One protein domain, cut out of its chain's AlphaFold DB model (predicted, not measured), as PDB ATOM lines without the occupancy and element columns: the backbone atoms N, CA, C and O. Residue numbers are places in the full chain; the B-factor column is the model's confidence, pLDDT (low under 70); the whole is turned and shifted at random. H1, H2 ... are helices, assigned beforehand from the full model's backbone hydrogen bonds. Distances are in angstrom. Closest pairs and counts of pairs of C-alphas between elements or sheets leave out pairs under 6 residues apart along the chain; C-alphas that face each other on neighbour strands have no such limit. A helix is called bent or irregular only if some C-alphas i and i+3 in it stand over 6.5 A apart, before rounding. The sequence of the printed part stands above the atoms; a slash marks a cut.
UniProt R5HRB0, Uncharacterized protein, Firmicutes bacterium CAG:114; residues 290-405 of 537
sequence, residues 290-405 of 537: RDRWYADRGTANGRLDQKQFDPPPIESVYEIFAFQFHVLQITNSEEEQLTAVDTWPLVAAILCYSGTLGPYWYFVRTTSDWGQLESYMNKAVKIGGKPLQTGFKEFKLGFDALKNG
ATOM      1  N   ARG A 290      99.860 121.152 174.450       84.81
ATOM      2  CA  ARG A 290      99.755 122.358 173.623       84.81
ATOM      3  C   ARG A 290      99.598 123.605 174.489       84.81
ATOM      4  O   ARG A 290     100.294 124.594 174.285       84.81
ATOM      5  N   ASP A 291      98.713 123.546 175.480       83.12
ATOM      6  CA  ASP A 291      98.491 124.672 176.388       83.12
ATOM      7  C   ASP A 291      99.709 124.922 177.290       83.12
ATOM      8  O   ASP A 291     100.085 126.078 177.497       83.12
ATOM      9  N   ARG A 292     100.352 123.850 177.789       87.06
ATOM     10  CA  ARG A 292     101.613 123.950 178.548       87.06
ATOM     11  C   ARG A 292     102.689 124.654 177.731       87.06
ATOM     12  O   ARG A 292     103.304 125.586 178.227       87.06
ATOM     13  N   TRP A 293     102.853 124.277 176.464       90.62
ATOM     14  CA  TRP A 293     103.822 124.904 175.571       90.62
ATOM     15  C   TRP A 293     103.578 126.411 175.395       90.62
ATOM     16  O   TRP A 293     104.519 127.193 175.535       90.62
ATOM     17  N   TYR A 294     102.330 126.845 175.162       87.00
ATOM     18  CA  TYR A 294     102.001 128.277 175.063       87.00
ATOM     19  C   TYR A 294     102.329 129.039 176.358       87.00
ATOM     20  O   TYR A 294     102.900 130.135 176.302       87.00
ATOM     21  N   ALA A 295     102.002 128.458 177.515       87.94
ATOM     22  CA  ALA A 295     102.268 129.054 178.821       87.94
ATOM     23  C   ALA A 295     103.772 129.130 179.137       87.94
ATOM     24  O   ALA A 295     104.265 130.184 179.555       87.94
ATOM     25  N   ASP A 296     104.509 128.047 178.893       90.94
ATOM     26  CA  ASP A 296     105.949 127.965 179.137       90.94
ATOM     27  C   ASP A 296     106.709 128.923 178.207       90.94
ATOM     28  O   ASP A 296     107.598 129.651 178.654       90.94
ATOM     29  N   ARG A 297     106.300 129.021 176.932       91.00
ATOM     30  CA  ARG A 297     106.826 130.016 175.985       91.00
ATOM     31  C   ARG A 297     106.617 131.435 176.505       91.00
ATOM     32  O   ARG A 297     107.561 132.227 176.518       91.00
ATOM     33  N   GLY A 298     105.389 131.779 176.898       89.00
ATOM     34  CA  GLY A 298     105.067 133.114 177.408       89.00
ATOM     35  C   GLY A 298     105.882 133.462 178.657       89.00
ATOM     36  O   GLY A 298     106.450 134.552 178.744       89.00
ATOM     37  N   THR A 299     106.006 132.504 179.576       91.88
ATOM     38  CA  THR A 299     106.764 132.655 180.825       91.88
ATOM     39  C   THR A 299     108.255 132.847 180.562       91.88
ATOM     40  O   THR A 299     108.834 133.815 181.062       91.88
ATOM     41  N   ALA A 300     108.865 131.993 179.739       94.69
ATOM     42  CA  ALA A 300     110.288 132.065 179.423       94.69
ATOM     43  C   ALA A 300     110.656 133.392 178.749       94.69
ATOM     44  O   ALA A 300     111.634 134.033 179.134       94.69
ATOM     45  N   ASN A 301     109.851 133.843 177.781       92.94
ATOM     46  CA  ASN A 301     110.071 135.121 177.101       92.94
ATOM     47  C   ASN A 301     109.892 136.315 178.049       92.94
ATOM     48  O   ASN A 301     110.780 137.162 178.134       92.94
ATOM     49  N   GLY A 302     108.797 136.351 178.815       91.31
ATOM     50  CA  GLY A 302     108.539 137.440 179.759       91.31
ATOM     51  C   GLY A 302     109.605 137.544 180.854       91.31
ATOM     52  O   GLY A 302     110.022 138.645 181.215       91.31
ATOM     53  N   ARG A 303     110.098 136.406 181.360       92.94
ATOM     54  CA  ARG A 303     111.173 136.374 182.362       92.94
ATOM     55  C   ARG A 303     112.534 136.726 181.768       92.94
ATOM     56  O   ARG A 303     113.296 137.434 182.428       92.94
ATOM     57  N   LEU A 304     112.816 136.335 180.524       92.81
ATOM     58  CA  LEU A 304     114.053 136.720 179.837       92.81
ATOM     59  C   LEU A 304     114.190 138.249 179.748       92.81
ATOM     60  O   LEU A 304     115.265 138.782 180.042       92.81
ATOM     61  N   ASP A 305     113.105 138.960 179.425       87.94
ATOM     62  CA  ASP A 305     113.079 140.432 179.390       87.94
ATOM     63  C   ASP A 305     113.306 141.056 180.779       87.94
ATOM     64  O   ASP A 305     113.922 142.117 180.909       87.94
ATOM     65  N   GLN A 306     112.906 140.349 181.837       91.25
ATOM     66  CA  GLN A 306     113.172 140.699 183.237       91.25
ATOM     67  C   GLN A 306     114.553 140.229 183.734       91.25
ATOM     68  O   GLN A 306     114.841 140.316 184.929       91.25
ATOM     69  N   LYS A 307     115.432 139.755 182.837       91.81
ATOM     70  CA  LYS A 307     116.764 139.198 183.151       91.81
ATOM     71  C   LYS A 307     116.718 137.972 184.072       91.81
ATOM     72  O   LYS A 307     117.677 137.710 184.799       91.81
ATOM     73  N   GLN A 308     115.627 137.215 184.028       93.12
ATOM     74  CA  GLN A 308     115.461 135.942 184.721       93.12
ATOM     75  C   GLN A 308     115.440 134.787 183.720       93.12
ATOM     76  O   GLN A 308     114.879 134.893 182.633       93.12
ATOM     77  N   PHE A 309     116.077 133.675 184.083       93.56
ATOM     78  CA  PHE A 309     116.112 132.474 183.258       93.56
ATOM     79  C   PHE A 309     115.128 131.444 183.805       93.56
ATOM     80  O   PHE A 309     115.314 130.955 184.916       93.56
ATOM     81  N   ASP A 310     114.094 131.139 183.027       94.00
ATOM     82  CA  ASP A 310     113.053 130.179 183.396       94.00
ATOM     83  C   ASP A 310     112.557 129.434 182.152       94.00
ATOM     84  O   ASP A 310     111.550 129.813 181.552       94.00
ATOM     85  N   PRO A 311     113.328 128.449 181.672       93.94
ATOM     86  CA  PRO A 311     112.929 127.656 180.528       93.94
ATOM     87  C   PRO A 311     111.841 126.632 180.923       93.94
ATOM     88  O   PRO A 311     111.674 126.329 182.107       93.94
ATOM     89  N   PRO A 312     111.132 126.052 179.940       94.31
ATOM     90  CA  PRO A 312     110.154 124.991 180.165       94.31
ATOM     91  C   PRO A 312     110.740 123.769 180.905       94.31
ATOM     92  O   PRO A 312     111.940 123.495 180.777       94.31
ATOM     93  N   PRO A 313     109.907 122.970 181.603       92.38
ATOM     94  CA  PRO A 313     110.318 121.678 182.149       92.38
ATOM     95  C   PRO A 313     110.872 120.755 181.058       92.38
ATOM     96  O   PRO A 313     110.318 120.669 179.959       92.38
ATOM     97  N   ILE A 314     111.945 120.024 181.365       91.31
ATOM     98  CA  ILE A 314     112.633 119.185 180.376       91.31
ATOM     99  C   ILE A 314     111.734 118.052 179.855       91.31
ATOM    100  O   ILE A 314     111.826 117.662 178.692       91.31
ATOM    101  N   GLU A 315     110.815 117.555 180.683       89.69
ATOM    102  CA  GLU A 315     109.845 116.520 180.325       89.69
ATOM    103  C   GLU A 315     108.917 116.980 179.197       89.69
ATOM    104  O   GLU A 315     108.640 116.199 178.286       89.69
ATOM    105  N   SER A 316     108.487 118.249 179.221       91.31
ATOM    106  CA  SER A 316     107.686 118.847 178.147       91.31
ATOM    107  C   SER A 316     108.463 118.854 176.830       91.31
ATOM    108  O   SER A 316     107.895 118.594 175.774       91.31
ATOM    109  N   VAL A 317     109.774 119.092 176.883       94.50
ATOM    110  CA  VAL A 317     110.626 119.135 175.690       94.50
ATOM    111  C   VAL A 317     110.782 117.751 175.057       94.50
ATOM    112  O   VAL A 317     110.624 117.611 173.845       94.50
ATOM    113  N   TYR A 318     111.028 116.714 175.867       94.62
ATOM    114  CA  TYR A 318     111.072 115.330 175.376       94.62
ATOM    115  C   TYR A 318     109.723 114.875 174.807       94.62
ATOM    116  O   TYR A 318     109.693 114.158 173.809       94.62
ATOM    117  N   GLU A 319     108.614 115.299 175.415       94.19
ATOM    118  CA  GLU A 319     107.267 115.005 174.920       94.19
ATOM    119  C   GLU A 319     107.003 115.658 173.558       94.19
ATOM    120  O   GLU A 319     106.532 114.983 172.644       94.19
ATOM    121  N   ILE A 320     107.377 116.930 173.392       95.12
ATOM    122  CA  ILE A 320     107.245 117.625 172.106       95.12
ATOM    123  C   ILE A 320     108.136 116.984 171.042       95.12
ATOM    124  O   ILE A 320     107.684 116.823 169.916       95.12
ATOM    125  N   PHE A 321     109.368 116.584 171.362       96.06
ATOM    126  CA  PHE A 321     110.234 115.925 170.381       96.06
ATOM    127  C   PHE A 321     109.699 114.548 169.954       96.06
ATOM    128  O   PHE A 321     109.691 114.241 168.766       96.06
ATOM    129  N   ALA A 322     109.222 113.733 170.902       94.25
ATOM    130  CA  ALA A 322     108.745 112.380 170.611       94.25
ATOM    131  C   ALA A 322     107.468 112.348 169.755       94.25
ATOM    132  O   ALA A 322     107.270 111.408 168.991       94.25
ATOM    133  N   PHE A 323     106.596 113.352 169.889       90.44
ATOM    134  CA  PHE A 323     105.359 113.433 169.106       90.44
ATOM    135  C   PHE A 323     105.423 114.436 167.956       90.44
ATOM    136  O   PHE A 323     104.664 114.283 167.013       90.44
ATOM    137  N   GLN A 324     106.344 115.399 167.987       91.31
ATOM    138  CA  GLN A 324     106.494 116.493 167.021       91.31
ATOM    139  C   GLN A 324     105.345 117.524 167.050       91.31
ATOM    140  O   GLN A 324     104.210 117.239 167.439       91.31
ATOM    141  N   PHE A 325     105.632 118.766 166.643       91.81
ATOM    142  CA  PHE A 325     104.694 119.895 166.764       91.81
ATOM    143  C   PHE A 325     103.363 119.691 166.027       91.81
ATOM    144  O   PHE A 325     102.311 120.056 166.556       91.81
ATOM    145  N   HIS A 326     103.399 119.099 164.831       85.75
ATOM    146  CA  HIS A 326     102.219 118.957 163.979       85.75
ATOM    147  C   HIS A 326     101.236 117.905 164.523       85.75
ATOM    148  O   HIS A 326     100.026 118.129 164.526       85.75
ATOM    149  N   VAL A 327     101.735 116.793 165.078       85.81
ATOM    150  CA  VAL A 327     100.894 115.765 165.719       85.81
ATOM    151  C   VAL A 327     100.245 116.311 166.990       85.81
ATOM    152  O   VAL A 327      99.083 116.018 167.275       85.81
ATOM    153  N   LEU A 328     100.970 117.157 167.730       86.69
ATOM    154  CA  LEU A 328     100.461 117.856 168.913       86.69
ATOM    155  C   LEU A 328      99.543 119.045 168.578       86.69
ATOM    156  O   LEU A 328      99.068 119.721 169.492       86.69
ATOM    157  N   GLN A 329      99.284 119.307 167.291       84.00
ATOM    158  CA  GLN A 329      98.462 120.427 166.814       84.00
ATOM    159  C   GLN A 329      98.963 121.791 167.320       84.00
ATOM    160  O   GLN A 329      98.166 122.697 167.592       84.00
ATOM    161  N   ILE A 330     100.281 121.918 167.505       86.50
ATOM    162  CA  ILE A 330     100.957 123.197 167.758       86.50
ATOM    163  C   ILE A 330     101.174 123.919 166.423       86.50
ATOM    164  O   ILE A 330     100.940 125.122 166.343       86.50
ATOM    165  N   THR A 331     101.545 123.171 165.381       85.62
ATOM    166  CA  THR A 331     101.561 123.614 163.980       85.62
ATOM    167  C   THR A 331     100.487 122.883 163.169       85.62
ATOM    168  O   THR A 331     100.000 121.825 163.573       85.62
ATOM    169  N   ASN A 332     100.091 123.448 162.027       77.25
ATOM    170  CA  ASN A 332      99.088 122.876 161.123       77.25
ATOM    171  C   ASN A 332      99.686 121.841 160.160       77.25
ATOM    172  O   ASN A 332      98.954 121.005 159.629       77.25
ATOM    173  N   SER A 333     100.996 121.903 159.914       84.00
ATOM    174  CA  SER A 333     101.729 120.954 159.075       84.00
ATOM    175  C   SER A 333     103.132 120.679 159.622       84.00
ATOM    176  O   SER A 333     103.625 121.385 160.505       84.00
ATOM    177  N   GLU A 334     103.770 119.630 159.101       83.62
ATOM    178  CA  GLU A 334     105.148 119.249 159.442       83.62
ATOM    179  C   GLU A 334     106.185 120.275 158.954       83.62
ATOM    180  O   GLU A 334     107.199 120.494 159.610       83.62
ATOM    181  N   GLU A 335     105.910 120.945 157.832       83.81
ATOM    182  CA  GLU A 335     106.810 121.930 157.213       83.81
ATOM    183  C   GLU A 335     106.719 123.325 157.850       83.81
ATOM    184  O   GLU A 335     107.603 124.163 157.644       83.81
ATOM    185  N   GLU A 336     105.649 123.598 158.605       88.25
ATOM    186  CA  GLU A 336     105.409 124.901 159.221       88.25
ATOM    187  C   GLU A 336     106.520 125.244 160.223       88.25
ATOM    188  O   GLU A 336     106.761 124.543 161.206       88.25
ATOM    189  N   GLN A 337     107.203 126.356 159.956       91.69
ATOM    190  CA  GLN A 337     108.289 126.857 160.788       91.69
ATOM    191  C   GLN A 337     107.745 127.753 161.903       91.69
ATOM    192  O   GLN A 337     106.868 128.588 161.685       91.69
ATOM    193  N   LEU A 338     108.335 127.634 163.087       92.31
ATOM    194  CA  LEU A 338     108.046 128.455 164.255       92.31
ATOM    195  C   LEU A 338     109.002 129.652 164.341       92.31
ATOM    196  O   LEU A 338     110.063 129.691 163.707       92.31
ATOM    197  N   THR A 339     108.639 130.669 165.118       93.94
ATOM    198  CA  THR A 339     109.521 131.824 165.334       93.94
ATOM    199  C   THR A 339     110.612 131.495 166.354       93.94
ATOM    200  O   THR A 339     110.496 130.560 167.140       93.94
ATOM    201  N   ALA A 340     111.678 132.295 166.410       92.94
ATOM    202  CA  ALA A 340     112.707 132.111 167.433       92.94
ATOM    203  C   ALA A 340     112.147 132.213 168.866       92.94
ATOM    204  O   ALA A 340     112.621 131.506 169.750       92.94
ATOM    205  N   VAL A 341     111.123 133.052 169.081       92.69
ATOM    206  CA  VAL A 341     110.398 133.242 170.356       92.69
ATOM    207  C   VAL A 341     109.756 131.940 170.841       92.69
ATOM    208  O   VAL A 341     109.645 131.711 172.046       92.69
ATOM    209  N   ASP A 342     109.352 131.094 169.899       93.12
ATOM    210  CA  ASP A 342     108.690 129.816 170.135       93.12
ATOM    211  C   ASP A 342     109.676 128.693 170.479       93.12
ATOM    212  O   ASP A 342     109.369 127.825 171.298       93.12
ATOM    213  N   THR A 343     110.864 128.703 169.869       96.12
ATOM    214  CA  THR A 343     111.795 127.563 169.899       96.12
ATOM    215  C   THR A 343     112.982 127.750 170.840       96.12
ATOM    216  O   THR A 343     113.430 126.769 171.442       96.12
ATOM    217  N   TRP A 344     113.475 128.981 171.045       96.75
ATOM    218  CA  TRP A 344     114.615 129.229 171.941       96.75
ATOM    219  C   TRP A 344     114.406 128.694 173.369       96.75
ATOM    220  O   TRP A 344     115.374 128.158 173.915       96.75
ATOM    221  N   PRO A 345     113.200 128.762 173.988       97.38
ATOM    222  CA  PRO A 345     113.018 128.263 175.348       97.38
ATOM    223  C   PRO A 345     113.261 126.754 175.441       97.38
ATOM    224  O   PRO A 345     113.872 126.288 176.401       97.38
ATOM    225  N   LEU A 346     112.840 126.000 174.419       97.31
ATOM    226  CA  LEU A 346     113.009 124.548 174.337       97.31
ATOM    227  C   LEU A 346     114.488 124.179 174.180       97.31
ATOM    228  O   LEU A 346     115.002 123.345 174.925       97.31
ATOM    229  N   VAL A 347     115.198 124.863 173.276       97.25
ATOM    230  CA  VAL A 347     116.649 124.682 173.093       97.25
ATOM    231  C   VAL A 347     117.391 125.006 174.394       97.25
ATOM    232  O   VAL A 347     118.238 124.233 174.843       97.25
ATOM    233  N   ALA A 348     117.050 126.114 175.054       96.75
ATOM    234  CA  ALA A 348     117.687 126.515 176.303       96.75
ATOM    235  C   ALA A 348     117.411 125.546 177.466       96.75
ATOM    236  O   ALA A 348     118.328 125.283 178.249       96.75
ATOM    237  N   ALA A 349     116.199 124.986 177.567       96.19
ATOM    238  CA  ALA A 349     115.861 123.960 178.558       96.19
ATOM    239  C   ALA A 349     116.798 122.750 178.453       96.19
ATOM    240  O   ALA A 349     117.336 122.280 179.457       96.19
ATOM    241  N   ILE A 350     117.049 122.289 177.223       95.94
ATOM    242  CA  ILE A 350     117.919 121.143 176.952       95.94
ATOM    243  C   ILE A 350     119.368 121.457 177.299       95.94
ATOM    244  O   ILE A 350     120.018 120.677 177.993       95.94
ATOM    245  N   LEU A 351     119.877 122.601 176.840       95.19
ATOM    246  CA  LEU A 351     121.274 122.987 177.055       95.19
ATOM    247  C   LEU A 351     121.588 123.317 178.519       95.19
ATOM    248  O   LEU A 351     122.750 123.271 178.919       95.19
ATOM    249  N   CYS A 352     120.575 123.651 179.323       93.88
ATOM    250  CA  CYS A 352     120.723 123.881 180.757       93.88
ATOM    251  C   CYS A 352     120.619 122.591 181.596       93.88
ATOM    252  O   CYS A 352     120.867 122.626 182.806       93.88
ATOM    253  N   TYR A 353     120.265 121.453 180.993       90.06
ATOM    254  CA  TYR A 353     120.144 120.194 181.718       90.06
ATOM    255  C   TYR A 353     121.514 119.724 182.235       90.06
ATOM    256  O   TYR A 353     122.502 119.706 181.508       90.06
ATOM    257  N   SER A 354     121.590 119.338 183.511       81.69
ATOM    258  CA  SER A 354     122.857 118.998 184.178       81.69
ATOM    259  C   SER A 354     123.422 117.619 183.810       81.69
ATOM    260  O   SER A 354     124.569 117.324 184.143       81.69
ATOM    261  N   GLY A 355     122.628 116.769 183.151       83.81
ATOM    262  CA  GLY A 355     123.023 115.432 182.701       83.81
ATOM    263  C   GLY A 355     123.344 115.363 181.206       83.81
ATOM    264  O   GLY A 355     123.864 116.301 180.614       83.81
ATOM    265  N   THR A 356     123.021 114.229 180.579       85.31
ATOM    266  CA  THR A 356     123.110 114.067 179.121       85.31
ATOM    267  C   THR A 356     122.184 115.063 178.425       85.31
ATOM    268  O   THR A 356     120.983 115.052 178.696       85.31
ATOM    269  N   LEU A 357     122.730 115.881 177.520       90.81
ATOM    270  CA  LEU A 357     121.934 116.767 176.669       90.81
ATOM    271  C   LEU A 357     120.906 115.955 175.873       90.81
ATOM    272  O   LEU A 357     121.205 114.866 175.395       90.81
ATOM    273  N   GLY A 358     119.689 116.479 175.783       90.88
ATOM    274  CA  GLY A 358     118.588 115.914 175.008       90.88
ATOM    275  C   GLY A 358     118.567 116.374 173.540       90.88
ATOM    276  O   GLY A 358     119.587 116.839 173.032       90.88
ATOM    277  N   PRO A 359     117.407 116.247 172.872       94.62
ATOM    278  CA  PRO A 359     117.254 116.505 171.444       94.62
ATOM    279  C   PRO A 359     116.992 117.990 171.161       94.62
ATOM    280  O   PRO A 359     115.897 118.476 171.426       94.62
ATOM    281  N   TYR A 360     117.976 118.730 170.650       95.38
ATOM    282  CA  TYR A 360     117.854 120.171 170.388       95.38
ATOM    283  C   TYR A 360     117.851 120.551 168.899       95.38
ATOM    284  O   TYR A 360     117.400 121.650 168.567       95.38
ATOM    285  N   TRP A 361     118.311 119.685 167.995       96.12
ATOM    286  CA  TRP A 361     118.424 119.990 166.566       96.12
ATOM    287  C   TRP A 361     117.074 120.091 165.870       96.12
ATOM    288  O   TRP A 361     116.889 121.002 165.064       96.12
ATOM    289  N   TYR A 362     116.109 119.247 166.224       96.25
ATOM    290  CA  TYR A 362     114.733 119.356 165.742       96.25
ATOM    291  C   TYR A 362     114.142 120.752 165.976       96.25
ATOM    292  O   TYR A 362     113.602 121.374 165.060       96.25
ATOM    293  N   PHE A 363     114.314 121.305 167.179       96.62
ATOM    294  CA  PHE A 363     113.822 122.646 167.517       96.62
ATOM    295  C   PHE A 363     114.547 123.751 166.741       96.62
ATOM    296  O   PHE A 363     113.943 124.746 166.347       96.62
ATOM    297  N   VAL A 364     115.839 123.570 166.460       96.62
ATOM    298  CA  VAL A 364     116.613 124.496 165.619       96.62
ATOM    299  C   VAL A 364     116.131 124.450 164.165       96.62
ATOM    300  O   VAL A 364     115.951 125.497 163.542       96.62
ATOM    301  N   ARG A 365     115.898 123.248 163.626       94.19
ATOM    302  CA  ARG A 365     115.448 123.014 162.241       94.19
ATOM    303  C   ARG A 365     114.020 123.467 161.972       94.19
ATOM    304  O   ARG A 365     113.696 123.743 160.826       94.19
ATOM    305  N   THR A 366     113.200 123.545 163.012       93.38
ATOM    306  CA  THR A 366     111.826 124.062 162.959       93.38
ATOM    307  C   THR A 366     111.755 125.569 163.212       93.38
ATOM    308  O   THR A 366     110.662 126.120 163.309       93.38
ATOM    309  N   THR A 367     112.897 126.259 163.329       95.75
ATOM    310  CA  THR A 367     112.946 127.712 163.516       95.75
ATOM    311  C   THR A 367     113.135 128.451 162.193       95.75
ATOM    312  O   THR A 367     114.139 128.270 161.509       95.75
ATOM    313  N   SER A 368     112.229 129.385 161.911       93.06
ATOM    314  CA  SER A 368     112.223 130.235 160.709       93.06
ATOM    315  C   SER A 368     113.403 131.212 160.603       93.06
ATOM    316  O   SER A 368     113.885 131.469 159.502       93.06
ATOM    317  N   ASP A 369     113.879 131.766 161.724       92.56
ATOM    318  CA  ASP A 369     114.961 132.759 161.759       92.56
ATOM    319  C   ASP A 369     116.061 132.361 162.757       92.56
ATOM    320  O   ASP A 369     115.974 132.584 163.971       92.56
ATOM    321  N   TRP A 370     117.148 131.795 162.228       94.44
ATOM    322  CA  TRP A 370     118.328 131.419 163.009       94.44
ATOM    323  C   TRP A 370     119.107 132.627 163.556       94.44
ATOM    324  O   TRP A 370     119.778 132.515 164.582       94.44
ATOM    325  N   GLY A 371     119.034 133.799 162.921       93.31
ATOM    326  CA  GLY A 371     119.646 135.022 163.450       93.31
ATOM    327  C   GLY A 371     118.977 135.472 164.747       93.31
ATOM    328  O   GLY A 371     119.658 135.780 165.730       93.31
ATOM    329  N   GLN A 372     117.647 135.440 164.780       94.50
ATOM    330  CA  GLN A 372     116.889 135.725 165.997       94.50
ATOM    331  C   GLN A 372     117.090 134.655 167.067       94.50
ATOM    332  O   GLN A 372     117.296 135.010 168.229       94.50
ATOM    333  N   LEU A 373     117.101 133.370 166.694       96.88
ATOM    334  CA  LEU A 373     117.372 132.280 167.637       96.88
ATOM    335  C   LEU A 373     118.716 132.483 168.341       96.88
ATOM    336  O   LEU A 373     118.793 132.435 169.567       96.88
ATOM    337  N   GLU A 374     119.761 132.803 167.579       96.56
ATOM    338  CA  GLU A 374     121.078 133.113 168.128       96.56
ATOM    339  C   GLU A 374     121.043 134.299 169.105       96.56
ATOM    340  O   GLU A 374     121.657 134.248 170.174       96.56
ATOM    341  N   SER A 375     120.309 135.362 168.768       95.62
ATOM    342  CA  SER A 375     120.141 136.535 169.635       95.62
ATOM    343  C   SER A 375     119.482 136.171 170.970       95.62
ATOM    344  O   SER A 375     119.999 136.534 172.032       95.62
ATOM    345  N   TYR A 376     118.388 135.404 170.937       96.62
ATOM    346  CA  TYR A 376     117.701 134.925 172.140       96.62
ATOM    347  C   TYR A 376     118.584 134.003 172.982       96.62
ATOM    348  O   TYR A 376     118.717 134.217 174.190       96.62
ATOM    349  N   MET A 377     119.271 133.046 172.355       97.00
ATOM    350  CA  MET A 377     120.180 132.139 173.056       97.00
ATOM    351  C   MET A 377     121.346 132.892 173.709       97.00
ATOM    352  O   MET A 377     121.649 132.662 174.879       97.00
ATOM    353  N   ASN A 378     121.949 133.865 173.020       95.56
ATOM    354  CA  ASN A 378     123.004 134.706 173.590       95.56
ATOM    355  C   ASN A 378     122.515 135.545 174.782       95.56
ATOM    356  O   ASN A 378     123.275 135.769 175.728       95.56
ATOM    357  N   LYS A 379     121.262 136.021 174.763       95.06
ATOM    358  CA  LYS A 379     120.649 136.680 175.930       95.06
ATOM    359  C   LYS A 379     120.472 135.692 177.082       95.06
ATOM    360  O   LYS A 379     120.891 136.001 178.196       95.06
ATOM    361  N   ALA A 380     119.928 134.507 176.812       95.56
ATOM    362  CA  ALA A 380     119.690 133.476 177.817       95.56
ATOM    363  C   ALA A 380     120.994 133.005 178.488       95.56
ATOM    364  O   ALA A 380     121.068 132.939 179.710       95.56
ATOM    365  N   VAL A 381     122.066 132.773 177.723       96.00
ATOM    366  CA  VAL A 381     123.380 132.317 178.229       96.00
ATOM    367  C   VAL A 381     124.012 133.296 179.228       96.00
ATOM    368  O   VAL A 381     124.720 132.875 180.149       96.00
ATOM    369  N   LYS A 382     123.741 134.602 179.093       94.19
ATOM    370  CA  LYS A 382     124.230 135.621 180.037       94.19
ATOM    371  C   LYS A 382     123.611 135.489 181.430       94.19
ATOM    372  O   LYS A 382     124.233 135.934 182.389       94.19
ATOM    373  N   ILE A 383     122.422 134.894 181.541       94.25
ATOM    374  CA  ILE A 383     121.653 134.813 182.792       94.25
ATOM    375  C   ILE A 383     121.398 133.374 183.283       94.25
ATOM    376  O   ILE A 383     121.228 133.174 184.480       94.25
ATOM    377  N   GLY A 384     121.428 132.361 182.410       87.19
ATOM    378  CA  GLY A 384     121.081 130.962 182.719       87.19
ATOM    379  C   GLY A 384     122.171 130.131 183.409       87.19
ATOM    380  O   GLY A 384     122.068 128.910 183.496       87.19
ATOM    381  N   GLY A 385     123.227 130.776 183.909       91.06
ATOM    382  CA  GLY A 385     124.256 130.138 184.729       91.06
ATOM    383  C   GLY A 385     125.189 129.162 183.995       91.06
ATOM    384  O   GLY A 385     125.231 129.066 182.769       91.06
ATOM    385  N   LYS A 386     125.994 128.440 184.785       91.44
ATOM    386  CA  LYS A 386     127.073 127.562 184.299       91.44
ATOM    387  C   LYS A 386     126.597 126.357 183.461       91.44
ATOM    388  O   LYS A 386     127.291 126.050 182.488       91.44
ATOM    389  N   PRO A 387     125.478 125.671 183.786       91.75
ATOM    390  CA  PRO A 387     124.996 124.550 182.975       91.75
ATOM    391  C   PRO A 387     124.704 124.979 181.534       91.75
ATOM    392  O   PRO A 387     125.328 124.456 180.612       91.75
ATOM    393  N   LEU A 388     123.892 126.029 181.354       94.62
ATOM    394  CA  LEU A 388     123.566 126.569 180.035       94.62
ATOM    395  C   LEU A 388     124.809 127.052 179.278       94.62
ATOM    396  O   LEU A 388     124.956 126.767 178.096       94.62
ATOM    397  N   GLN A 389     125.737 127.741 179.949       93.69
ATOM    398  CA  GLN A 389     126.998 128.170 179.325       93.69
ATOM    399  C   GLN A 389     127.845 126.995 178.824       93.69
ATOM    400  O   GLN A 389     128.557 127.133 177.832       93.69
ATOM    401  N   THR A 390     127.799 125.857 179.516       91.38
ATOM    402  CA  THR A 390     128.550 124.658 179.131       91.38
ATOM    403  C   THR A 390     127.891 123.981 177.933       91.38
ATOM    404  O   THR A 390     128.575 123.752 176.937       91.38
ATOM    405  N   GLY A 391     126.573 123.751 177.981       91.69
ATOM    406  CA  GLY A 391     125.822 123.183 176.855       91.69
ATOM    407  C   GLY A 391     125.880 124.064 175.605       91.69
ATOM    408  O   GLY A 391     126.066 123.569 174.496       91.69
ATOM    409  N   PHE A 392     125.827 125.388 175.776       94.19
ATOM    410  CA  PHE A 392     125.896 126.337 174.665       94.19
ATOM    411  C   PHE A 392     127.228 126.296 173.908       94.19
ATOM    412  O   PHE A 392     127.231 126.508 172.701       94.19
ATOM    413  N   LYS A 393     128.355 125.994 174.568       90.88
ATOM    414  CA  LYS A 393     129.657 125.875 173.883       90.88
ATOM    415  C   LYS A 393     129.682 124.727 172.879       90.88
ATOM    416  O   LYS A 393     130.219 124.903 171.793       90.88
ATOM    417  N   GLU A 394     129.101 123.584 173.244       88.81
ATOM    418  CA  GLU A 394     128.962 122.441 172.338       88.81
ATOM    419  C   GLU A 394     128.001 122.784 171.190       88.81
ATOM    420  O   GLU A 394     128.355 122.669 170.020       88.81
ATOM    421  N   PHE A 395     126.819 123.301 171.535       92.81
ATOM    422  CA  PHE A 395     125.780 123.691 170.581       92.81
ATOM    423  C   PHE A 395     126.267 124.699 169.533       92.81
ATOM    424  O   PHE A 395     125.961 124.568 168.348       92.81
ATOM    425  N   LYS A 396     127.021 125.719 169.962       93.06
ATOM    426  CA  LYS A 396     127.387 126.870 169.134       93.06
ATOM    427  C   LYS A 396     128.207 126.478 167.905       93.06
ATOM    428  O   LYS A 396     127.952 127.017 166.833       93.06
ATOM    429  N   LEU A 397     129.126 125.519 168.039       89.25
ATOM    430  CA  LEU A 397     129.939 125.029 166.921       89.25
ATOM    431  C   LEU A 397     129.062 124.417 165.821       89.25
ATOM    432  O   LEU A 397     129.146 124.821 164.661       89.25
ATOM    433  N   GLY A 398     128.166 123.500 166.195       91.06
ATOM    434  CA  GLY A 398     127.235 122.886 165.250       91.06
ATOM    435  C   GLY A 398     126.219 123.874 164.681       91.06
ATOM    436  O   GLY A 398     125.904 123.820 163.495       91.06
ATOM    437  N   PHE A 399     125.739 124.810 165.501       94.25
ATOM    438  CA  PHE A 399     124.791 125.832 165.074       94.25
ATOM    439  C   PHE A 399     125.407 126.782 164.042       94.25
ATOM    440  O   PHE A 399     124.765 127.107 163.046       94.25
ATOM    441  N   ASP A 400     126.666 127.183 164.230       92.94
ATOM    442  CA  ASP A 400     127.379 128.037 163.278       92.94
ATOM    443  C   ASP A 400     127.696 127.309 161.974       92.94
ATOM    444  O   ASP A 400     127.581 127.907 160.900       92.94
ATOM    445  N   ALA A 401     128.058 126.025 162.037       90.31
ATOM    446  CA  ALA A 401     128.216 125.206 160.839       90.31
ATOM    447  C   ALA A 401     126.892 125.127 160.063       90.31
ATOM    448  O   ALA A 401     126.844 125.465 158.878       90.31
ATOM    449  N   LEU A 402     125.800 124.807 160.764       90.88
ATOM    450  CA  LEU A 402     124.461 124.713 160.194       90.88
ATOM    451  C   LEU A 402     124.003 126.029 159.551       90.88
ATOM    452  O   LEU A 402     123.593 126.039 158.389       90.88
ATOM    453  N   LYS A 403     124.123 127.142 160.280       91.00
ATOM    454  CA  LYS A 403     123.710 128.477 159.830       91.00
ATOM    455  C   LYS A 403     124.472 128.948 158.594       91.00
ATOM    456  O   LYS A 403     123.897 129.614 157.739       91.00
ATOM    457  N   ASN A 404     125.751 128.593 158.492       90.50
ATOM    458  CA  ASN A 404     126.609 128.975 157.370       90.50
ATOM    459  C   ASN A 404     126.617 127.943 156.226       90.50
ATOM    460  O   ASN A 404     127.399 128.099 155.288       90.50
ATOM    461  N   GLY A 405     125.802 126.884 156.304       85.56
ATOM    462  CA  GLY A 405     125.767 125.818 155.298       85.56
ATOM    463  C   GLY A 405     127.066 125.011 155.196       85.56
ATOM    464  O   GLY A 405     127.351 124.448 154.140       85.56
TER     465      GLY A 405
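Overview. This is residues 290 to 405 of the 537 residues of an uncharacterized protein of Firmicutes bacterium CAG:114 (UniProt R5HRB0). What does the model look like? Five helices surround a core helix, H3: H1 crosses it on one side, H5 and H6 pack on it as a hairpin, and H2 and H4 complete the ring. What is it made of? The printed part has 116 residues with six named helices, H1 to H6 in order, and no named strand; its class is all helix. It is compact, with a radius of gyration of the C-alphas of 13.1 A, and spans 35 by 33 by 26 A.

Along the chain. Where are the first three helices? H1, residues 290 to 305, runs 23.2 A from C-alpha 290 at (99.755, 122.358, 173.623). H2 is residues 314 to 323, and H3 residues 340 to 351, irregular only just: C-alphas 342 and 345 are 7.0 A apart. Where are the others? H4 is residues 361 to 365, and H5 residues 370 to 383, 20.3 A. H6, residues 385 to 403, 25.0 A, has a kink of 43 degrees near residue 395 and ends at C-alpha 403 (123.710, 128.477, 159.830).

Arrangement. What touches the hub, H3? Closest C-alphas are Arg 297 and Asp 342 for H1, 6.1 A, about perpendicular at 88 degrees; Ile 314 and Ala 349 for H2, 6.0 A; Thr 343 and Phe 363 for H4, 5.8 A. For H5 they are Ala 340 and Leu 373, 4.7 A; for H6, Leu 351 and Gly 391, 4.6 A. How do H5 and H6 stand? This hairpin has a shallow tilt of 16 degrees, opposite ways, with Val 381 and Gln 389 the closest C-alphas, 5.6 A. Are the backbones complete? Every O i to N i+4 pair is within hydrogen-bond range in H1, H2 and H4, but 6 of 8 in H3, 8 of 10 in H5 and 12 of 15 in H6.

Size, cuts and confidence. How far does it reach? The C-alphas farthest apart, those of Asn 332 and Lys 386, are 36.6 A apart. Are there cuts, long links or weak places? The printed part has no cut, the link from H2 to H3 is long, 16 residues, and no printed residue is under 70 in pLDDT.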